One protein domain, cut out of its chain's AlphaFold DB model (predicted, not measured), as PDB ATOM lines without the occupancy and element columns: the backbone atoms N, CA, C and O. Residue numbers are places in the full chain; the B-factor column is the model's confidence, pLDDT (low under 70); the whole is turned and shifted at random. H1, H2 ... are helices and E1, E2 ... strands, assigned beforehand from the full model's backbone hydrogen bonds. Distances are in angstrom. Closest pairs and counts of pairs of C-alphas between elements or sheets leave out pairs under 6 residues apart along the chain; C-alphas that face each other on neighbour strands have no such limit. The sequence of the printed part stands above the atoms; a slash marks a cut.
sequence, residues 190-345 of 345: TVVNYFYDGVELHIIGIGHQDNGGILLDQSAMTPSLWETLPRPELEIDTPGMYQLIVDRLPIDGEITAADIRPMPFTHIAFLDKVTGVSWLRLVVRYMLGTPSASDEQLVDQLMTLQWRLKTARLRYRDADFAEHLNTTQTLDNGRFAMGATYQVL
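Overview. This is residues 190 to 345 of the 345 residues of a protein of Weissella sp. DD23 (UniProt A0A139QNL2). A strongly twisted sheet of seven strands curls round one helix, H2; H3 packs beside E4 and E1 and makes a corner with H2, while H1 and H4 only graze the sheet. At one end the stretch from E6 to E7 runs away from this body and folds back with two short helices, H5 and H6, and there residues 323 to 329, of which 323 to 325 belong to H5, stick out. The printed part has 156 residues with six named helices and seven named strands, in the order E1 E2 E3 H1 E4 E5 H2 H3 H4 E6 H5 H6 E7. The sheet runs E5 E4 E1 E2 E3 E6 E7, all antiparallel, and the class is mixed, helices and strands. By its radius of gyration of the C-alphas, 16.6 A, the whole is compact, yet its outline is elongated, with spans of 53 by 33 by 31 A.

Along the chain. E1, residues 190 to 196, begins at C-alpha 190 at (-1.928, -25.418, 38.432) and is 19.1 A long. E2, residues 201 to 210, is 24.6 A long and bends by 69 degrees at residue 204. E3 is residues 213 to 217, and H1 is residues 223 to 228. E4, residues 240 to 246, measures 20.0 A, and E5 is residues 260 to 262. H2, residues 265 to 275, begins at C-alpha 265 at (7.236, -19.468, 23.551) and is 15.2 A long; H3, residues 279 to 288, is 14.3 A long. H4 is residues 293 to 300, E6 residues 311 to 315, H5 residues 321 to 325 and H6 residues 333 to 336. E7, residues 341 to 344, ends at C-alpha 344 at (16.011, -18.332, 42.254).

Arrangement. E1, E2 and E3 form a meander, each strand the antiparallel neighbour of the one before. E1 and E2 are a hairpin, with N 191 and O 207 2.8 A apart, within hydrogen-bond range. E2 and E3 are a hairpin too, with N 208 and O 215 at 2.8 A. On the other side of E1 from E2 is E4, with N 192 and O 244 at 2.9 A. E4 and the edge strand E5 form a hairpin, with N 243 and O 261 at 2.8 A. E3 and E6 are antiparallel at 174 degrees, with N 216 and O 312 at 2.8 A. E6 and the other edge strand, E7, have one such pair, N 315 and O 341, at 3.3 A. H2 and H3 are on one face of the sheet, an arrangement in two layers. The closest C-alphas of H2 and E6 are those of Val 274 and Ala 312, 6.7 A; those of H3 and E4 are Gly 240 and Val 283, 5.4 A. H2 and H3 touch at Asp 272 and Trp 279, C-alphas 6.2 A apart, and are only just about perpendicular at 70.4 degrees. H3 and H4 are close but not clearly touching, with the C-alphas of Leu 282 and Asp 295 6.9 A apart. H5 and H6 are not on the sheet. Every O i to N i+4 pair is within hydrogen-bond range in H1, H3, H4 and H5, and 6 of 7 are in H2; H6 is too short for such a pair.

Size, cuts and confidence. The two C-alphas farthest apart are those of Ala 293 and Thr 328, 54.6 A. The printed part has no cut and ends at residue 345, the chain's last residue. The links from H1 to E4 and from E4 to E5 are long, and the latter, residues 247 to 259, holds no named element. The mean pLDDT of the printed part is 84.2, but residues 317 to 345 are under 70.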
ATOM      1  N   THR A 190      -2.991 -24.440  38.659       91.06
ATOM      2  CA  THR A 190      -1.928 -25.418  38.432       91.06
ATOM      3  C   THR A 190      -1.700 -25.616  36.936       91.06
ATOM      4  O   THR A 190      -2.640 -25.782  36.160       91.06
ATOM      5  N   VAL A 191      -0.432 -25.629  36.539       92.19
ATOM      6  CA  VAL A 191       0.024 -25.887  35.175       92.19
ATOM      7  C   VAL A 191       0.782 -27.204  35.162       92.19
ATOM      8  O   VAL A 191       1.748 -27.368  35.904       92.19
ATOM      9  N   VAL A 192       0.387 -28.131  34.295       95.00
ATOM     10  CA  VAL A 192       1.160 -29.343  34.003       95.00
ATOM     11  C   VAL A 192       1.850 -29.137  32.664       95.00
ATOM     12  O   VAL A 192       1.193 -28.803  31.680       95.00
ATOM     13  N   ASN A 193       3.171 -29.291  32.630       96.06
ATOM     14  CA  ASN A 193       3.981 -29.081  31.434       96.06
ATOM     15  C   ASN A 193       4.331 -30.427  30.812       96.06
ATOM     16  O   ASN A 193       4.797 -31.323  31.519       96.06
ATOM     17  N   TYR A 194       4.158 -30.532  29.499       97.06
ATOM     18  CA  TYR A 194       4.407 -31.748  28.744       97.06
ATOM     19  C   TYR A 194       5.372 -31.511  27.587       97.06
ATOM     20  O   TYR A 194       5.367 -30.454  26.948       97.06
ATOM     21  N   PHE A 195       6.145 -32.548  27.293       97.75
ATOM     22  CA  PHE A 195       6.776 -32.771  26.004       97.75
ATOM     23  C   PHE A 195       5.950 -33.828  25.267       97.75
ATOM     24  O   PHE A 195       5.614 -34.857  25.840       97.75
ATOM     25  N   TYR A 196       5.589 -33.566  24.018       97.12
ATOM     26  CA  TYR A 196       4.942 -34.539  23.146       97.12
ATOM     27  C   TYR A 196       5.931 -34.935  22.059       97.12
ATOM     28  O   TYR A 196       6.436 -34.064  21.343       97.12
ATOM     29  N   ASP A 197       6.202 -36.226  21.937       95.31
ATOM     30  CA  ASP A 197       7.199 -36.767  21.010       95.31
ATOM     31  C   ASP A 197       6.627 -37.113  19.622       95.31
ATOM     32  O   ASP A 197       7.371 -37.514  18.728       95.31
ATOM     33  N   GLY A 198       5.319 -36.907  19.422       93.00
ATOM     34  CA  GLY A 198       4.584 -37.298  18.215       93.00
ATOM     35  C   GLY A 198       3.776 -38.590  18.368       93.00
ATOM     36  O   GLY A 198       3.015 -38.925  17.463       93.00
ATOM     37  N   VAL A 199       3.926 -39.291  19.495       92.62
ATOM     38  CA  VAL A 199       3.232 -40.540  19.832       92.62
ATOM     39  C   VAL A 199       2.555 -40.432  21.199       92.62
ATOM     40  O   VAL A 199       1.370 -40.728  21.318       92.62
ATOM     41  N   GLU A 200       3.272 -39.979  22.227       93.19
ATOM     42  CA  GLU A 200       2.771 -39.910  23.598       93.19
ATOM     43  C   GLU A 200       3.174 -38.629  24.345       93.19
ATOM     44  O   GLU A 200       4.131 -37.922  24.012       93.19
ATOM     45  N   LEU A 201       2.378 -38.297  25.369       95.50
ATOM     46  CA  LEU A 201       2.614 -37.151  26.241       95.50
ATOM     47  C   LEU A 201       3.497 -37.527  27.429       95.50
ATOM     48  O   LEU A 201       3.099 -38.269  28.330       95.50
ATOM     49  N   HIS A 202       4.653 -36.882  27.487       96.81
ATOM     50  CA  HIS A 202       5.631 -37.005  28.553       96.81
ATOM     51  C   HIS A 202       5.516 -35.837  29.523       96.81
ATOM     52  O   HIS A 202       5.617 -34.672  29.137       96.81
ATOM     53  N   ILE A 203       5.314 -36.128  30.808       97.00
ATOM     54  CA  ILE A 203       5.267 -35.091  31.843       97.00
ATOM     55  C   ILE A 203       6.676 -34.544  32.054       97.00
ATOM     56  O   ILE A 203       7.633 -35.294  32.190       97.00
ATOM     57  N   ILE A 204       6.801 -33.226  32.136       96.69
ATOM     58  CA  ILE A 204       8.055 -32.565  32.506       96.69
ATOM     59  C   ILE A 204       8.023 -32.190  33.983       96.69
ATOM     60  O   ILE A 204       8.984 -32.403  34.718       96.69
ATOM     61  N   GLY A 205       6.915 -31.597  34.418       94.56
ATOM     62  CA  GLY A 205       6.768 -31.066  35.762       94.56
ATOM     63  C   GLY A 205       5.510 -30.231  35.917       94.56
ATOM     64  O   GLY A 205       4.819 -29.920  34.941       94.56
ATOM     65  N   ILE A 206       5.243 -29.837  37.156       94.31
ATOM     66  CA  ILE A 206       4.128 -28.960  37.495       94.31
ATOM     67  C   ILE A 206       4.623 -27.568  37.877       94.31
ATOM     68  O   ILE A 206       5.791 -27.351  38.205       94.31
ATOM     69  N   GLY A 207       3.706 -26.619  37.819       92.06
ATOM     70  CA  GLY A 207       3.899 -25.268  38.292       92.06
ATOM     71  C   GLY A 207       2.572 -24.620  38.628       92.06
ATOM     72  O   GLY A 207       1.512 -25.232  38.508       92.06
ATOM     73  N   HIS A 208       2.647 -23.357  39.004       90.38
ATOM     74  CA  HIS A 208       1.494 -22.541  39.324       90.38
ATOM     75  C   HIS A 208       1.542 -21.247  38.528       90.38
ATOM     76  O   HIS A 208       2.615 -20.669  38.357       90.38
ATOM     77  N   GLN A 209       0.403 -20.786  38.027       85.62
ATOM     78  CA  GLN A 209       0.295 -19.500  37.351       85.62
ATOM     79  C   GLN A 209      -0.719 -18.592  38.043       85.62
ATOM     80  O   GLN A 209      -1.755 -19.048  38.527       85.62
ATOM     81  N   ASP A 210      -0.416 -17.302  38.034       81.44
ATOM     82  CA  ASP A 210      -1.289 -16.217  38.467       81.44
ATOM     83  C   ASP A 210      -1.131 -15.011  37.517       81.44
ATOM     84  O   ASP A 210      -0.369 -15.047  36.545       81.44
ATOM     85  N   ASN A 211      -1.833 -13.910  37.802       74.19
ATOM     86  CA  ASN A 211      -1.747 -12.679  37.001       74.19
ATOM     87  C   ASN A 211      -0.336 -12.057  36.981       74.19
ATOM     88  O   ASN A 211      -0.043 -11.217  36.128       74.19
ATOM     89  N   GLY A 212       0.532 -12.448  37.917       74.69
ATOM     90  CA  GLY A 212       1.893 -11.949  38.066       74.69
ATOM     91  C   GLY A 212       2.965 -12.855  37.462       74.69
ATOM     92  O   GLY A 212       4.135 -12.463  37.459       74.69
ATOM     93  N   GLY A 213       2.639 -14.055  36.973       79.94
ATOM     94  CA  GLY A 213       3.639 -14.940  36.379       79.94
ATOM     95  C   GLY A 213       3.332 -16.432  36.416       79.94
ATOM     96  O   GLY A 213       2.218 -16.862  36.693       79.94
ATOM     97  N   ILE A 214       4.374 -17.223  36.157       86.75
ATOM     98  CA  ILE A 214       4.385 -18.678  36.344       86.75
ATOM     99  C   ILE A 214       5.547 -19.073  37.258       86.75
ATOM    100  O   ILE A 214       6.692 -18.670  37.056       86.75
ATOM    101  N   LEU A 215       5.243 -19.853  38.287       90.56
ATOM    102  CA  LEU A 215       6.175 -20.499  39.198       90.56
ATOM    103  C   LEU A 215       6.329 -21.958  38.777       90.56
ATOM    104  O   LEU A 215       5.344 -22.675  38.660       90.56
ATOM    105  N   LEU A 216       7.561 -22.405  38.581       93.25
ATOM    106  CA  LEU A 216       7.895 -23.815  38.434       93.25
ATOM    107  C   LEU A 216       8.595 -24.274  39.709       93.25
ATOM    108  O   LEU A 216       9.524 -23.608  40.175       93.25
ATOM    109  N   ASP A 217       8.162 -25.406  40.252       90.19
ATOM    110  CA  ASP A 217       8.747 -26.014  41.443       90.19
ATOM    111  C   ASP A 217       8.877 -27.524  41.240       90.19
ATOM    112  O   ASP A 217       7.892 -28.263  41.236       90.19
ATOM    113  N   GLN A 218      10.115 -27.985  41.081       92.12
ATOM    114  CA  GLN A 218      10.419 -29.399  40.923       92.12
ATOM    115  C   GLN A 218       9.989 -30.207  42.153       92.12
ATOM    116  O   GLN A 218       9.562 -31.352  42.019       92.12
ATOM    117  N   SER A 219      10.100 -29.626  43.352       89.62
ATOM    118  CA  SER A 219       9.822 -30.333  44.605       89.62
ATOM    119  C   SER A 219       8.336 -30.620  44.821       89.62
ATOM    120  O   SER A 219       7.991 -31.540  45.563       89.62
ATOM    121  N   ALA A 220       7.462 -29.892  44.120       88.38
ATOM    122  CA  ALA A 220       6.024 -30.122  44.134       88.38
ATOM    123  C   ALA A 220       5.629 -31.433  43.421       88.38
ATOM    124  O   ALA A 220       4.557 -31.984  43.681       88.38
ATOM    125  N   MET A 221       6.491 -31.971  42.547       91.94
ATOM    126  CA  MET A 221       6.237 -33.228  41.846       91.94
ATOM    127  C   MET A 221       6.600 -34.438  42.719       91.94
ATOM    128  O   MET A 221       7.770 -34.755  42.924       91.94
ATOM    129  N   THR A 222       5.583 -35.157  43.200       91.62
ATOM    130  CA  THR A 222       5.750 -36.415  43.952       91.62
ATOM    131  C   THR A 222       5.513 -37.641  43.062       91.62
ATOM    132  O   THR A 222       4.784 -37.532  42.074       91.62
ATOM    133  N   PRO A 223       6.049 -38.831  43.410       92.25
ATOM    134  CA  PRO A 223       5.803 -40.052  42.641       92.25
ATOM    135  C   PRO A 223       4.325 -40.400  42.463       92.25
ATOM    136  O   PRO A 223       3.894 -40.712  41.359       92.25
ATOM    137  N   SER A 224       3.527 -40.259  43.524       91.56
ATOM    138  CA  SER A 224       2.088 -40.510  43.448       91.56
ATOM    139  C   SER A 224       1.384 -39.517  42.527       91.56
ATOM    140  O   SER A 224       0.490 -39.902  41.784       91.56
ATOM    141  N   LEU A 225       1.795 -38.242  42.542       91.56
ATOM    142  CA  LEU A 225       1.217 -37.247  41.645       91.56
ATOM    143  C   LEU A 225       1.549 -37.565  40.182       91.56
ATOM    144  O   LEU A 225       0.645 -37.584  39.353       91.56
ATOM    145  N   TRP A 226       2.812 -37.886  39.888       93.00
ATOM    146  CA  TRP A 226       3.284 -38.250  38.547       93.00
ATOM    147  C   TRP A 226       2.466 -39.378  37.904       93.00
ATOM    148  O   TRP A 226       2.116 -39.304  36.724       93.00
ATOM    149  N   GLU A 227       2.143 -40.416  38.676       91.75
ATOM    150  CA  GLU A 227       1.341 -41.549  38.205       91.75
ATOM    151  C   GLU A 227      -0.105 -41.144  37.885       91.75
ATOM    152  O   GLU A 227      -0.678 -41.628  36.912       91.75
ATOM    153  N   THR A 228      -0.681 -40.220  38.659       91.44
ATOM    154  CA  THR A 228      -2.090 -39.801  38.524       91.44
ATOM    155  C   THR A 228      -2.344 -38.699  37.494       91.44
ATOM    156  O   THR A 228      -3.496 -38.452  37.140       91.44
ATOM    157  N   LEU A 229      -1.300 -38.008  37.031       93.69
ATOM    158  CA  LEU A 229      -1.445 -36.902  36.087       93.69
ATOM    159  C   LEU A 229      -1.938 -37.390  34.709       93.69
ATOM    160  O   LEU A 229      -1.500 -38.440  34.230       93.69
ATOM    161  N   PRO A 230      -2.841 -36.638  34.055       93.06
ATOM    162  CA  PRO A 230      -3.476 -37.065  32.814       93.06
ATOM    163  C   PRO A 230      -2.495 -37.062  31.637       93.06
ATOM    164  O   PRO A 230      -1.625 -36.202  31.531       93.06
ATOM    165  N   ARG A 231      -2.670 -38.019  30.722       93.81
ATOM    166  CA  ARG A 231      -1.938 -38.126  29.448       93.81
ATOM    167  C   ARG A 231      -2.942 -38.457  28.336       93.81
ATOM    168  O   ARG A 231      -2.984 -39.604  27.894       93.81
ATOM    169  N   PRO A 232      -3.839 -37.523  27.973       92.94
ATOM    170  CA  PRO A 232      -4.812 -37.784  26.918       92.94
ATOM    171  C   PRO A 232      -4.090 -38.051  25.594       92.94
ATOM    172  O   PRO A 232      -3.074 -37.421  25.301       92.94
ATOM    173  N   GLU A 233      -4.618 -38.964  24.786       91.62
ATOM    174  CA  GLU A 233      -4.115 -39.181  23.430       91.62
ATOM    175  C   GLU A 233      -4.355 -37.922  22.592       91.62
ATOM    176  O   GLU A 233      -5.449 -37.352  22.615       91.62
ATOM    177  N   LEU A 234      -3.325 -37.454  21.889       89.69
ATOM    178  CA  LEU A 234      -3.407 -36.239  21.094       89.69
ATOM    179  C   LEU A 234      -3.636 -36.571  19.619       89.69
ATOM    180  O   LEU A 234      -2.830 -37.247  18.992       89.69
ATOM    181  N   GLU A 235      -4.684 -36.002  19.022       85.25
ATOM    182  CA  GLU A 235      -4.969 -36.122  17.580       85.25
ATOM    183  C   GLU A 235      -4.112 -35.160  16.728       85.25
ATOM    184  O   GLU A 235      -4.586 -34.529  15.781       85.25
ATOM    185  N   ILE A 236      -2.841 -34.996  17.092       83.19
ATOM    186  CA  ILE A 236      -1.867 -34.190  16.352       83.19
ATOM    187  C   ILE A 236      -0.596 -35.004  16.133       83.19
ATOM    188  O   ILE A 236      -0.087 -35.662  17.031       83.19
ATOM    189  N   ASP A 237      -0.063 -34.933  14.922       77.56
ATOM    190  CA  ASP A 237       1.120 -35.673  14.467       77.56
ATOM    191  C   ASP A 237       2.423 -34.877  14.639       77.56
ATOM    192  O   ASP A 237       3.469 -35.243  14.106       77.56
ATOM    193  N   THR A 238       2.363 -33.744  15.342       85.75
ATOM    194  CA  THR A 238       3.470 -32.792  15.422       85.75
ATOM    195  C   THR A 238       4.043 -32.746  16.843       85.75
ATOM    196  O   THR A 238       3.370 -32.228  17.746       85.75
ATOM    197  N   PRO A 239       5.290 -33.225  17.047       95.31
ATOM    198  CA  PRO A 239       6.005 -33.091  18.313       95.31
ATOM    199  C   PRO A 239       6.043 -31.639  18.795       95.31
ATOM    200  O   PRO A 239       6.062 -30.697  17.999       95.31
ATOM    201  N   GLY A 240       6.063 -31.432  20.108       95.88
ATOM    202  CA  GLY A 240       6.002 -30.078  20.648       95.88
ATOM    203  C   GLY A 240       5.957 -29.990  22.164       95.88
ATOM    204  O   GLY A 240       5.988 -30.985  22.880       95.88
ATOM    205  N   MET A 241       5.866 -28.752  22.640       96.12
ATOM    206  CA  MET A 241       5.724 -28.431  24.057       96.12
ATOM    207  C   MET A 241       4.285 -28.033  24.327       96.12
ATOM    208  O   MET A 241       3.759 -27.145  23.651       96.12
ATOM    209  N   TYR A 242       3.670 -28.656  25.325       94.62
ATOM    210  CA  TYR A 242       2.252 -28.491  25.621       94.62
ATOM    211  C   TYR A 242       2.016 -28.274  27.113       94.62
ATOM    212  O   TYR A 242       2.885 -28.524  27.951       94.62
ATOM    213  N   GLN A 243       0.837 -27.764  27.447       93.38
ATOM    214  CA  GLN A 243       0.414 -27.508  28.814       93.38
ATOM    215  C   GLN A 243      -1.036 -27.927  29.024       93.38
ATOM    216  O   GLN A 243      -1.875 -27.758  28.141       93.38
ATOM    217  N   LEU A 244      -1.322 -28.385  30.238       92.62
ATOM    218  CA  LEU A 244      -2.662 -28.439  30.805       92.62
ATOM    219  C   LEU A 244      -2.754 -27.379  31.903       92.62
ATOM    220  O   LEU A 244      -1.843 -27.278  32.726       92.62
ATOM    221  N   ILE A 245      -3.848 -26.624  31.939       89.56
ATOM    222  CA  ILE A 245      -4.153 -25.712  33.045       89.56
ATOM    223  C   ILE A 245      -5.420 -26.170  33.732       89.56
ATOM    224  O   ILE A 245      -6.440 -26.371  33.081       89.56
ATOM    225  N   VAL A 246      -5.353 -26.255  35.053       88.88
ATOM    226  CA  VAL A 246      -6.486 -26.592  35.911       88.88
ATOM    227  C   VAL A 246      -6.485 -25.706  37.146       88.88
ATOM    228  O   VAL A 246      -5.433 -25.248  37.590       88.88
ATOM    229  N   ASP A 247      -7.654 -25.487  37.740       85.81
ATOM    230  CA  ASP A 247      -7.762 -24.656  38.943       85.81
ATOM    231  C   ASP A 247      -6.989 -25.258  40.122       85.81
ATOM    232  O   ASP A 247      -6.283 -24.554  40.838       85.81
ATOM    233  N   ARG A 248      -7.061 -26.579  40.298       83.38
ATOM    234  CA  ARG A 248      -6.313 -27.314  41.325       83.38
ATOM    235  C   ARG A 248      -6.175 -28.788  40.963       83.38
ATOM    236  O   ARG A 248      -6.962 -29.313  40.181       83.38
ATOM    237  N   LEU A 249      -5.199 -29.446  41.581       84.12
ATOM    238  CA  LEU A 249      -5.078 -30.904  41.598       84.12
ATOM    239  C   LEU A 249      -5.607 -31.464  42.936       84.12
ATOM    240  O   LEU A 249      -5.443 -30.801  43.965       84.12
ATOM    241  N   PRO A 250      -6.199 -32.676  42.961       81.62
ATOM    242  CA  PRO A 250      -6.516 -33.531  41.811       81.62
ATOM    243  C   PRO A 250      -7.648 -32.946  40.950       81.62
ATOM    244  O   PRO A 250      -8.412 -32.103  41.412       81.62
ATOM    245  N   ILE A 251      -7.712 -33.370  39.690       83.56
ATOM    246  CA  ILE A 251      -8.655 -32.843  38.698       83.56
ATOM    247  C   ILE A 251     -10.026 -33.493  38.895       83.56
ATOM    248  O   ILE A 251     -10.129 -34.717  38.972       83.56
ATOM    249  N   ASP A 252     -11.075 -32.673  38.921       77.44
ATOM    250  CA  ASP A 252     -12.460 -33.136  38.897       77.44
ATOM    251  C   ASP A 252     -12.909 -33.321  37.432       77.44
ATOM    252  O   ASP A 252     -13.213 -32.348  36.746       77.44
ATOM    253  N   GLY A 253     -12.956 -34.565  36.943       83.00
ATOM    254  CA  GLY A 253     -13.455 -34.898  35.600       83.00
ATOM    255  C   GLY A 253     -12.418 -35.516  34.660       83.00
ATOM    256  O   GLY A 253     -11.268 -35.749  35.030       83.00
ATOM    257  N   GLU A 254     -12.859 -35.833  33.442       87.81
ATOM    258  CA  GLU A 254     -12.011 -36.398  32.389       87.81
ATOM    259  C   GLU A 254     -11.292 -35.279  31.628       87.81
ATOM    260  O   GLU A 254     -11.920 -34.306  31.218       87.81
ATOM    261  N   ILE A 255      -9.979 -35.432  31.443       91.81
ATOM    262  CA  ILE A 255      -9.156 -34.535  30.627       91.81
ATOM    263  C   ILE A 255      -9.017 -35.125  29.231       91.81
ATOM    264  O   ILE A 255      -8.645 -36.288  29.075       91.81
ATOM    265  N   THR A 256      -9.272 -34.299  28.225       91.06
ATOM    266  CA  THR A 256      -9.253 -34.668  26.810       91.06
ATOM    267  C   THR A 256      -8.145 -33.929  26.060       91.06
ATOM    268  O   THR A 256      -7.525 -32.999  26.576       91.06
ATOM    269  N   ALA A 257      -7.911 -34.303  24.799       88.38
ATOM    270  CA  ALA A 257      -6.961 -33.607  23.932       88.38
ATOM    271  C   ALA A 257      -7.271 -32.105  23.777       88.38
ATOM    272  O   ALA A 257      -6.354 -31.308  23.605       88.38
ATOM    273  N   ALA A 258      -8.547 -31.709  23.861       86.88
ATOM    274  CA  ALA A 258      -8.972 -30.316  23.717       86.88
ATOM    275  C   ALA A 258      -8.546 -29.423  24.897       86.88
ATOM    276  O   ALA A 258      -8.484 -28.203  24.749       86.88
ATOM    277  N   ASP A 259      -8.239 -30.029  26.047       89.00
ATOM    278  CA  ASP A 259      -7.765 -29.336  27.248       89.00
ATOM    279  C   ASP A 259      -6.243 -29.120  27.224       89.00
ATOM    280  O   ASP A 259      -5.701 -28.319  27.991       89.00
ATOM    281  N   ILE A 260      -5.543 -29.827  26.328       91.19
ATOM    282  CA  ILE A 260      -4.112 -29.677  26.102       91.19
ATOM    283  C   ILE A 260      -3.880 -28.591  25.063       91.19
ATOM    284  O   ILE A 260      -4.394 -28.620  23.946       91.19
ATOM    285  N   ARG A 261      -3.043 -27.627  25.428       90.00
ATOM    286  CA  ARG A 261      -2.753 -26.465  24.593       90.00
ATOM    287  C   ARG A 261      -1.251 -26.369  24.314       90.00
ATOM    288  O   ARG A 261      -0.458 -26.757  25.179       90.00
ATOM    289  N   PRO A 262      -0.808 -25.855  23.156       91.44
ATOM    290  CA  PRO A 262       0.601 -25.545  22.947       91.44
ATOM    291  C   PRO A 262       1.164 -24.624  24.039       91.44
ATOM    292  O   PRO A 262       0.487 -23.750  24.571       91.44
ATOM    293  N   MET A 263       2.435 -24.782  24.376       90.25
ATOM    294  CA  MET A 263       3.092 -23.925  25.358       90.25
ATOM    295  C   MET A 263       3.427 -22.550  24.742       90.25
ATOM    296  O   MET A 263       3.912 -22.480  23.606       90.25
ATOM    297  N   PRO A 264       3.228 -21.427  25.461       86.75
ATOM    298  CA  PRO A 264       3.730 -20.127  25.021       86.75
ATOM    299  C   PRO A 264       5.255 -20.139  24.852       86.75
ATOM    300  O   PRO A 264       5.974 -20.652  25.704       86.75
ATOM    301  N   PHE A 265       5.785 -19.502  23.806       87.88
ATOM    302  CA  PHE A 265       7.236 -19.468  23.551       87.88
ATOM    303  C   PHE A 265       8.060 -18.887  24.706       87.88
ATOM    304  O   PHE A 265       9.182 -19.324  24.951       87.88
ATOM    305  N   THR A 266       7.501 -17.930  25.447       85.31
ATOM    306  CA  THR A 266       8.106 -17.386  26.671       85.31
ATOM    307  C   THR A 266       8.255 -18.446  27.759       85.31
ATOM    308  O   THR A 266       9.286 -18.489  28.427       85.31
ATOM    309  N   HIS A 267       7.259 -19.320  27.919       88.81
ATOM    310  CA  HIS A 267       7.292 -20.423  28.879       88.81
ATOM    311  C   HIS A 267       8.282 -21.496  28.448       88.81
ATOM    312  O   HIS A 267       9.031 -21.962  29.296       88.81
ATOM    313  N   ILE A 268       8.367 -21.818  27.150       91.62
ATOM    314  CA  ILE A 268       9.365 -22.787  26.674       91.62
ATOM    315  C   ILE A 268      10.783 -22.263  26.931       91.62
ATOM    316  O   ILE A 268      11.603 -22.952  27.533       91.62
ATOM    317  N   ALA A 269      11.062 -21.007  26.562       89.44
ATOM    318  CA  ALA A 269      12.364 -20.391  26.808       89.44
ATOM    319  C   ALA A 269      12.708 -20.321  28.307       89.44
ATOM    320  O   ALA A 269      13.869 -20.469  28.683       89.44
ATOM    321  N   PHE A 270      11.712 -20.101  29.170       90.00
ATOM    322  CA  PHE A 270      11.890 -20.138  30.619       90.00
ATOM    323  C   PHE A 270      12.189 -21.557  31.118       90.00
ATOM    324  O   PHE A 270      13.169 -21.757  31.838       90.00
ATOM    325  N   LEU A 271      11.404 -22.542  30.683       93.19
ATOM    326  CA  LEU A 271      11.561 -23.949  31.036       93.19
ATOM    327  C   LEU A 271      12.941 -24.483  30.631       93.19
ATOM    328  O   LEU A 271      13.563 -25.189  31.425       93.19
ATOM    329  N   ASP A 272      13.472 -24.077  29.472       94.06
ATOM    330  CA  ASP A 272      14.842 -24.402  29.050       94.06
ATOM    331  C   ASP A 272      15.876 -23.989  30.112       94.06
ATOM    332  O   ASP A 272      16.807 -24.729  30.434       94.06
ATOM    333  N   LYS A 273      15.727 -22.786  30.687       92.25
ATOM    334  CA  LYS A 273      16.681 -22.266  31.683       92.25
ATOM    335  C   LYS A 273      16.512 -22.914  33.050       92.25
ATOM    336  O   LYS A 273      17.511 -23.092  33.746       92.25
ATOM    337  N   VAL A 274      15.280 -23.255  33.421       94.06
ATOM    338  CA  VAL A 274      14.957 -23.888  34.707       94.06
ATOM    339  C   VAL A 274      15.405 -25.343  34.726       94.06
ATOM    340  O   VAL A 274      16.117 -25.759  35.637       94.06
ATOM    341  N   THR A 275      15.042 -26.104  33.699       95.69
ATOM    342  CA  THR A 275      15.363 -27.534  33.605       95.69
ATOM    343  C   THR A 275      16.816 -27.766  33.198       95.69
ATOM    344  O   THR A 275      17.435 -28.710  33.675       95.69
ATOM    345  N   GLY A 276      17.390 -26.885  32.371       94.62
ATOM    346  CA  GLY A 276      18.690 -27.103  31.733       94.62
ATOM    347  C   GLY A 276      18.618 -27.973  30.473       94.62
ATOM    348  O   GLY A 276      19.655 -28.239  29.870       94.62
ATOM    349  N   VAL A 277      17.417 -28.386  30.059       95.88
ATOM    350  CA  VAL A 277      17.163 -29.130  28.822       95.88
ATOM    351  C   VAL A 277      16.848 -28.145  27.701       95.88
ATOM    352  O   VAL A 277      16.144 -27.167  27.912       95.88
ATOM    353  N   SER A 278      17.370 -28.386  26.497       94.75
ATOM    354  CA  SER A 278      17.002 -27.597  25.314       94.75
ATOM    355  C   SER A 278      15.769 -28.207  24.650       94.75
ATOM    356  O   SER A 278      15.893 -28.962  23.685       94.75
ATOM    357  N   TRP A 279      14.583 -27.896  25.167       96.44
ATOM    358  CA  TRP A 279      13.345 -28.563  24.764       96.44
ATOM    359  C   TRP A 279      13.009 -28.353  23.289       96.44
ATOM    360  O   TRP A 279      12.609 -29.297  22.618       96.44
ATOM    361  N   LEU A 280      13.241 -27.154  22.735       95.12
ATOM    362  CA  LEU A 280      13.009 -26.937  21.300       95.12
ATOM    363  C   LEU A 280      13.921 -27.775  20.410       95.12
ATOM    364  O   LEU A 280      13.488 -28.197  19.344       95.12
ATOM    365  N   ARG A 281      15.171 -28.017  20.820       96.62
ATOM    366  CA  ARG A 281      16.075 -28.873  20.039       96.62
ATOM    367  C   ARG A 281      15.565 -30.301  20.015       96.62
ATOM    368  O   ARG A 281      15.522 -30.914  18.955       96.62
ATOM    369  N   LEU A 282      15.119 -30.784  21.175       97.25
ATOM    370  CA  LEU A 282      14.487 -32.088  21.307       97.25
ATOM    371  C   LEU A 282      13.261 -32.188  20.388       97.25
ATOM    372  O   LEU A 282      13.199 -33.084  19.557       97.25
ATOM    373  N   VAL A 283      12.353 -31.205  20.443       97.19
ATOM    374  CA  VAL A 283      11.189 -31.120  19.542       97.19
ATOM    375  C   VAL A 283      11.609 -31.200  18.074       97.19
ATOM    376  O   VAL A 283      11.062 -32.012  17.338       97.19
ATOM    377  N   VAL A 284      12.595 -30.408  17.639       96.75
ATOM    378  CA  VAL A 284      13.051 -30.408  16.238       96.75
ATOM    379  C   VAL A 284      13.600 -31.773  15.822       96.75
ATOM    380  O   VAL A 284      13.273 -32.236  14.734       96.75
ATOM    381  N   ARG A 285      14.374 -32.457  16.674       97.00
ATOM    382  CA  ARG A 285      14.878 -33.810  16.374       97.00
ATOM    383  C   ARG A 285      13.756 -34.824  16.216       97.00
ATOM    384  O   ARG A 285      13.763 -35.578  15.249       97.00
ATOM    385  N   TYR A 286      12.760 -34.801  17.098       96.56
ATOM    386  CA  TYR A 286      11.586 -35.666  16.960       96.56
ATOM    387  C   TYR A 286      10.764 -35.316  15.709       96.56
ATOM    388  O   TYR A 286      10.362 -36.217  14.979       96.56
ATOM    389  N   MET A 287      10.606 -34.029  15.366       95.19
ATOM    390  CA  MET A 287       9.962 -33.605  14.109       95.19
ATOM    391  C   MET A 287      10.711 -34.094  12.857       95.19
ATOM    392  O   MET A 287      10.103 -34.300  11.806       95.19
ATOM    393  N   LEU A 288      12.034 -34.243  12.940       94.19
ATOM    394  CA  LEU A 288      12.862 -34.789  11.863       94.19
ATOM    395  C   LEU A 288      12.936 -36.322  11.870       94.19
ATOM    396  O   LEU A 288      13.413 -36.894  10.891       94.19
ATOM    397  N   GLY A 289      12.471 -36.985  12.933       94.69
ATOM    398  CA  GLY A 289      12.665 -38.420  13.137       94.69
ATOM    399  C   GLY A 289      14.124 -38.796  13.414       94.69
ATOM    400  O   GLY A 289      14.548 -39.893  13.059       94.69
ATOM    401  N   THR A 290      14.903 -37.888  14.010       95.88
ATOM    402  CA  THR A 290      16.329 -38.077  14.331       95.88
ATOM    403  C   THR A 290      16.677 -37.872  15.818       95.88
ATOM    404  O   THR A 290      17.715 -37.266  16.115       95.88
ATOM    405  N   PRO A 291      15.867 -38.339  16.794       96.31
ATOM    406  CA  PRO A 291      16.306 -38.315  18.185       96.31
ATOM    407  C   PRO A 291      17.567 -39.176  18.357       96.31
ATOM    408  O   PRO A 291      17.729 -40.224  17.733       96.31
ATOM    409  N   SER A 292      18.499 -38.716  19.188       95.94
ATOM    410  CA  SER A 292      19.658 -39.520  19.586       95.94
ATOM    411  C   SER A 292      19.293 -40.491  20.714       95.94
ATOM    412  O   SER A 292      18.347 -40.258  21.457       95.94
ATOM    413  N   ALA A 293      20.113 -41.520  20.947       96.88
ATOM    414  CA  ALA A 293      19.922 -42.410  22.100       96.88
ATOM    415  C   ALA A 293      19.927 -41.655  23.449       96.88
ATOM    416  O   ALA A 293      19.238 -42.043  24.387       96.88
ATOM    417  N   SER A 294      20.681 -40.552  23.552       96.12
ATOM    418  CA  SER A 294      20.640 -39.684  24.735       96.12
ATOM    419  C   SER A 294      19.345 -38.883  24.855       96.12
ATOM    420  O   SER A 294      18.942 -38.567  25.970       96.12
ATOM    421  N   ASP A 295      18.706 -38.550  23.732       97.00
ATOM    422  CA  ASP A 295      17.415 -37.861  23.717       97.00
ATOM    423  C   ASP A 295      16.296 -38.803  24.171       97.00
ATOM    424  O   ASP A 295      15.482 -38.422  25.007       97.00
ATOM    425  N   GLU A 296      16.291 -40.043  23.680       96.69
ATOM    426  CA  GLU A 296      15.360 -41.092  24.120       96.69
ATOM    427  C   GLU A 296      15.536 -41.383  25.617       96.69
ATOM    428  O   GLU A 296      14.584 -41.296  26.388       96.69
ATOM    429  N   GLN A 297      16.780 -41.587  26.071       96.69
ATOM    430  CA  GLN A 297      17.062 -41.809  27.490       96.69
ATOM    431  C   GLN A 297      16.619 -40.626  28.369       96.69
ATOM    432  O   GLN A 297      16.156 -40.832  29.493       96.69
ATOM    433  N   LEU A 298      16.782 -39.387  27.895       96.88
ATOM    434  CA  LEU A 298      16.314 -38.201  28.613       96.88
ATOM    435  C   LEU A 298      14.793 -38.242  28.807       96.88
ATOM    436  O   LEU A 298      14.328 -37.974  29.916       96.88
ATOM    437  N   VAL A 299      14.046 -38.573  27.750       96.81
ATOM    438  CA  VAL A 299      12.579 -38.672  27.764       96.81
ATOM    439  C   VAL A 299      12.113 -39.788  28.709       96.81
ATOM    440  O   VAL A 299      11.257 -39.553  29.562       96.81
ATOM    441  N   ASP A 300      12.771 -40.947  28.682       95.25
ATOM    442  CA  ASP A 300      12.470 -42.067  29.585       95.25
ATOM    443  C   ASP A 300      12.721 -41.739  31.070       95.25
ATOM    444  O   ASP A 300      12.129 -42.339  31.971       95.25
ATOM    445  N   GLN A 301      13.623 -40.793  31.358       95.06
ATOM    446  CA  GLN A 301      14.101 -40.492  32.714       95.06
ATOM    447  C   GLN A 301      13.589 -39.161  33.278       95.06
ATOM    448  O   GLN A 301      14.079 -38.715  34.324       95.06
ATOM    449  N   LEU A 302      12.577 -38.542  32.657       95.31
ATOM    450  CA  LEU A 302      12.077 -37.216  33.044       95.31
ATOM    451  C   LEU A 302      11.637 -37.108  34.506       95.31
ATOM    452  O   LEU A 302      11.905 -36.094  35.145       95.31
ATOM    453  N   MET A 303      11.048 -38.164  35.071       92.50
ATOM    454  CA  MET A 303      10.650 -38.190  36.484       92.50
ATOM    455  C   MET A 303      11.838 -37.968  37.434       92.50
ATOM    456  O   MET A 303      11.701 -37.369  38.498       92.50
ATOM    457  N   THR A 304      13.014 -38.468  37.056       93.25
ATOM    458  CA  THR A 304      14.238 -38.421  37.873       93.25
ATOM    459  C   THR A 304      15.208 -37.317  37.455       93.25
ATOM    460  O   THR A 304      16.199 -37.072  38.155       93.25
ATOM    461  N   LEU A 305      14.922 -36.631  36.342       94.62
ATOM    462  CA  LEU A 305      15.735 -35.555  35.787       94.62
ATOM    463  C   LEU A 305      15.967 -34.469  36.837       94.62
ATOM    464  O   LEU A 305      15.025 -33.858  37.323       94.62
ATOM    465  N   GLN A 306      17.221 -34.175  37.167       94.62
ATOM    466  CA  GLN A 306      17.544 -33.078  38.081       94.62
ATOM    467  C   GLN A 306      17.497 -31.746  37.335       94.62
ATOM    468  O   GLN A 306      18.269 -31.535  36.400       94.62
ATOM    469  N   TRP A 307      16.609 -30.840  37.750       94.88
ATOM    470  CA  TRP A 307      16.530 -29.524  37.127       94.88
ATOM    471  C   TRP A 307      17.714 -28.664  37.557       94.88
ATOM    472  O   TRP A 307      18.171 -28.718  38.702       94.88
ATOM    473  N   ARG A 308      18.186 -27.814  36.642       95.31
ATOM    474  CA  ARG A 308      19.223 -26.818  36.941       95.31
ATOM    475  C   ARG A 308      18.814 -25.894  38.093       95.31
ATOM    476  O   ARG A 308      19.661 -25.532  38.908       95.31
ATOM    477  N   LEU A 309      17.543 -25.500  38.143       93.62
ATOM    478  CA  LEU A 309      16.939 -24.720  39.219       93.62
ATOM    479  C   LEU A 309      15.763 -25.510  39.795       93.62
ATOM    480  O   LEU A 309      14.825 -25.825  39.067       93.62
ATOM    481  N   LYS A 310      15.795 -25.800  41.101       90.38
ATOM    482  CA  LYS A 310      14.709 -26.532  41.775       90.38
ATOM    483  C   LYS A 310      13.396 -25.758  41.767       90.38
ATOM    484  O   LYS A 310      12.342 -26.348  41.575       90.38
ATOM    485  N   THR A 311      13.478 -24.444  41.940       92.06
ATOM    486  CA  THR A 311      12.322 -23.552  41.962       92.06
ATOM    487  C   THR A 311      12.684 -22.259  41.244       92.06
ATOM    488  O   THR A 311      13.766 -21.699  41.451       92.06
ATOM    489  N   ALA A 312      11.798 -21.784  40.375       92.38
ATOM    490  CA  ALA A 312      11.992 -20.543  39.643       92.38
ATOM    491  C   ALA A 312      10.649 -19.918  39.276       92.38
ATOM    492  O   ALA A 312       9.726 -20.610  38.853       92.38
ATOM    493  N   ARG A 313      10.558 -18.589  39.358       88.62
ATOM    494  CA  ARG A 313       9.369 -17.839  38.931       88.62
ATOM    495  C   ARG A 313       9.684 -16.936  37.752       88.62
ATOM    496  O   ARG A 313      10.535 -16.064  37.882       88.62
ATOM    497  N   LEU A 314       8.961 -17.104  36.654       84.62
ATOM    498  CA  LEU A 314       8.863 -16.136  35.571       84.62
ATOM    499  C   LEU A 314       7.830 -15.088  35.979       84.62
ATOM    500  O   LEU A 314       6.652 -15.412  36.099       84.62
ATOM    501  N   ARG A 315       8.257 -13.844  36.205       78.62
ATOM    502  CA  ARG A 315       7.335 -12.743  36.514       78.62
ATOM    503  C   ARG A 315       6.894 -12.016  35.249       78.62
ATOM    504  O   ARG A 315       7.734 -11.638  34.434       78.62
ATOM    505  N   TYR A 316       5.596 -11.774  35.126       73.81
ATOM    506  CA  TYR A 316       5.065 -10.778  34.206       73.81
ATOM    507  C   TYR A 316       5.230  -9.412  34.862       73.81
ATOM    508  O   TYR A 316       4.955  -9.236  36.048       73.81
ATOM    509  N   ARG A 317       5.760  -8.444  34.120       62.06
ATOM    510  CA  ARG A 317       5.930  -7.097  34.650       62.06
ATOM    511  C   ARG A 317       4.554  -6.438  34.766       62.06
ATOM    512  O   ARG A 317       3.900  -6.258  33.742       62.06
ATOM    513  N   ASP A 318       4.175  -6.028  35.977       55.06
ATOM    514  CA  ASP A 318       3.164  -4.986  36.185       55.06
ATOM    515  C   ASP A 318       3.712  -3.718  35.532       55.06
ATOM    516  O   ASP A 318       4.553  -3.012  36.096       55.06
ATOM    517  N   ALA A 319       3.334  -3.462  34.286       51.34
ATOM    518  CA  ALA A 319       3.333  -2.090  33.832       51.34
ATOM    519  C   ALA A 319       1.938  -1.561  34.128       51.34
ATOM    520  O   ALA A 319       0.941  -2.219  33.834       51.34
ATOM    521  N   ASP A 320       1.874  -0.370  34.707       51.84
ATOM    522  CA  ASP A 320       0.637   0.387  34.790       51.84
ATOM    523  C   ASP A 320       0.252   0.839  33.369       51.84
ATOM    524  O   ASP A 320       0.480   1.968  32.931       51.84
ATOM    525  N   PHE A 321      -0.247  -0.111  32.575       52.31
ATOM    526  CA  PHE A 321      -0.673   0.136  31.206       52.31
ATOM    527  C   PHE A 321      -1.899   1.049  31.176       52.31
ATOM    528  O   PHE A 321      -2.203   1.597  30.117       52.31
ATOM    529  N   ALA A 322      -2.595   1.238  32.304       52.69
ATOM    530  CA  ALA A 322      -3.739   2.132  32.385       52.69
ATOM    531  C   ALA A 322      -3.284   3.587  32.213       52.69
ATOM    532  O   ALA A 322      -3.868   4.300  31.396       52.69
ATOM    533  N   GLU A 323      -2.184   3.991  32.860       52.69
ATOM    534  CA  GLU A 323      -1.610   5.328  32.657       52.69
ATOM    535  C   GLU A 323      -1.003   5.521  31.257       52.69
ATOM    536  O   GLU A 323      -1.053   6.618  30.706       52.69
ATOM    537  N   HIS A 324      -0.433   4.469  30.654       52.66
ATOM    538  CA  HIS A 324       0.287   4.590  29.376       52.66
ATOM    539  C   HIS A 324      -0.593   4.432  28.131       52.66
ATOM    540  O   HIS A 324      -0.329   5.061  27.107       52.66
ATOM    541  N   LEU A 325      -1.616   3.576  28.183       60.50
ATOM    542  CA  LEU A 325      -2.467   3.257  27.033       60.50
ATOM    543  C   LEU A 325      -3.848   3.920  27.116       60.50
ATOM    544  O   LEU A 325      -4.582   3.890  26.128       60.50
ATOM    545  N   ASN A 326      -4.194   4.519  28.266       57.09
ATOM    546  CA  ASN A 326      -5.456   5.223  28.516       57.09
ATOM    547  C   ASN A 326      -6.682   4.414  28.042       57.09
ATOM    548  O   ASN A 326      -7.572   4.917  27.352       57.09
ATOM    549  N   THR A 327      -6.674   3.110  28.334       59.00
ATOM    550  CA  THR A 327      -7.701   2.177  27.856       59.00
ATOM    551  C   THR A 327      -8.831   2.076  28.869       59.00
ATOM    552  O   THR A 327      -8.591   1.966  30.067       59.00
ATOM    553  N   THR A 328     -10.068   2.043  28.382       60.94
ATOM    554  CA  THR A 328     -11.269   1.814  29.200       60.94
ATOM    555  C   THR A 328     -11.601   0.328  29.381       60.94
ATOM    556  O   THR A 328     -12.638   0.000  29.954       60.94
ATOM    557  N   GLN A 329     -10.753  -0.575  28.876       58.94
ATOM    558  CA  GLN A 329     -10.945  -2.023  28.942       58.94
ATOM    559  C   GLN A 329     -10.004  -2.646  29.976       58.94
ATOM    560  O   GLN A 329      -8.929  -2.117  30.256       58.94
ATOM    561  N   THR A 330     -10.402  -3.791  30.533       57.78
ATOM    562  CA  THR A 330      -9.543  -4.579  31.420       57.78
ATOM    563  C   THR A 330      -8.264  -4.962  30.683       57.78
ATOM    564  O   THR A 330      -8.309  -5.577  29.615       57.78
ATOM    565  N   LEU A 331      -7.126  -4.573  31.252       55.50
ATOM    566  CA  LEU A 331      -5.813  -4.913  30.729       55.50
ATOM    567  C   LEU A 331      -5.502  -6.376  30.996       55.50
ATOM    568  O   LEU A 331      -5.949  -6.974  31.972       55.50
ATOM    569  N   ASP A 332      -4.741  -6.947  30.082       56.22
ATOM    570  CA  ASP A 332      -4.490  -8.367  30.032       56.22
ATOM    571  C   ASP A 332      -2.982  -8.611  30.105       56.22
ATOM    572  O   ASP A 332      -2.256  -8.416  29.128       56.22
ATOM    573  N   ASN A 333      -2.491  -8.943  31.298       53.97
ATOM    574  CA  ASN A 333      -1.082  -8.759  31.651       53.97
ATOM    575  C   ASN A 333      -0.099  -9.623  30.842       53.97
ATOM    576  O   ASN A 333       1.014  -9.171  30.574       53.97
ATOM    577  N   GLY A 334      -0.473 -10.809  30.356       51.50
ATOM    578  CA  GLY A 334       0.418 -11.596  29.486       51.50
ATOM    579  C   GLY A 334       0.414 -11.163  28.027       51.50
ATOM    580  O   GLY A 334       1.336 -11.534  27.300       51.50
ATOM    581  N   ARG A 335      -0.510 -10.285  27.595       47.22
ATOM    582  CA  ARG A 335      -0.344  -9.512  26.345       47.22
ATOM    583  C   ARG A 335       0.820  -8.561  26.439       47.22
ATOM    584  O   ARG A 335       1.356  -8.183  25.411       47.22
ATOM    585  N   PHE A 336       1.197  -8.163  27.644       47.47
ATOM    586  CA  PHE A 336       2.164  -7.109  27.854       47.47
ATOM    587  C   PHE A 336       3.340  -7.529  28.732       47.47
ATOM    588  O   PHE A 336       4.000  -6.672  29.321       47.47
ATOM    589  N   ALA A 337       3.649  -8.829  28.781       46.28
ATOM    590  CA  ALA A 337       4.844  -9.336  29.438       46.28
ATOM    591  C   ALA A 337       6.104  -8.743  28.770       46.28
ATOM    592  O   ALA A 337       6.664  -9.287  27.816       46.28
ATOM    593  N   MET A 338       6.528  -7.571  29.242       42.25
ATOM    594  CA  MET A 338       7.737  -6.883  28.814       42.25
ATOM    595  C   MET A 338       8.883  -7.317  29.713       42.25
ATOM    596  O   MET A 338       9.138  -6.724  30.764       42.25
ATOM    597  N   GLY A 339       9.580  -8.353  29.263       43.50
ATOM    598  CA  GLY A 339      10.713  -8.912  29.978       43.50
ATOM    599  C   GLY A 339      10.293  -9.914  31.048       43.50
ATOM    600  O   GLY A 339       9.268  -9.787  31.710       43.50
ATOM    601  N   ALA A 340      11.132 -10.930  31.176       45.06
ATOM    602  CA  ALA A 340      11.060 -11.981  32.166       45.06
ATOM    603  C   ALA A 340      12.203 -11.753  33.153       45.06
ATOM    604  O   ALA A 340      13.366 -11.777  32.750       45.06
ATOM    605  N   THR A 341      11.905 -11.541  34.431       46.22
ATOM    606  CA  THR A 341      12.908 -11.734  35.483       46.22
ATOM    607  C   THR A 341      12.642 -13.078  36.131       46.22
ATOM    608  O   THR A 341      11.491 -13.418  36.415       46.22
ATOM    609  N   TYR A 342      13.704 -13.862  36.315       47.41
ATOM    610  CA  TYR A 342      13.636 -15.070  37.120       47.41
ATOM    611  C   TYR A 342      14.266 -14.795  38.478       47.41
ATOM    612  O   TYR A 342      15.304 -14.141  38.579       47.41
ATOM    613  N   GLN A 343      13.615 -15.282  39.525       48.66
ATOM    614  CA  GLN A 343      14.174 -15.313  40.865       48.66
ATOM    615  C   GLN A 343      14.441 -16.774  41.207       48.66
ATOM    616  O   GLN A 343      13.536 -17.601  41.102       48.66
ATOM    617  N   VAL A 344      15.685 -17.077  41.575       56.62
ATOM    618  CA  VAL A 344      16.011 -18.332  42.254       56.62
ATOM    619  C   VAL A 344      15.557 -18.146  43.695       56.62
ATOM    620  O   VAL A 344      15.988 -17.184  44.337       56.62
ATOM    621  N   LEU A 345      14.619 -18.981  44.137       52.91
ATOM    622  CA  LEU A 345      14.094 -18.959  45.502       52.91
ATOM    623  C   LEU A 345      14.897 -19.891  46.408       52.91
ATOM    624  O   LEU A 345      15.302 -20.973  45.921       52.91
TER     625      LEU A 345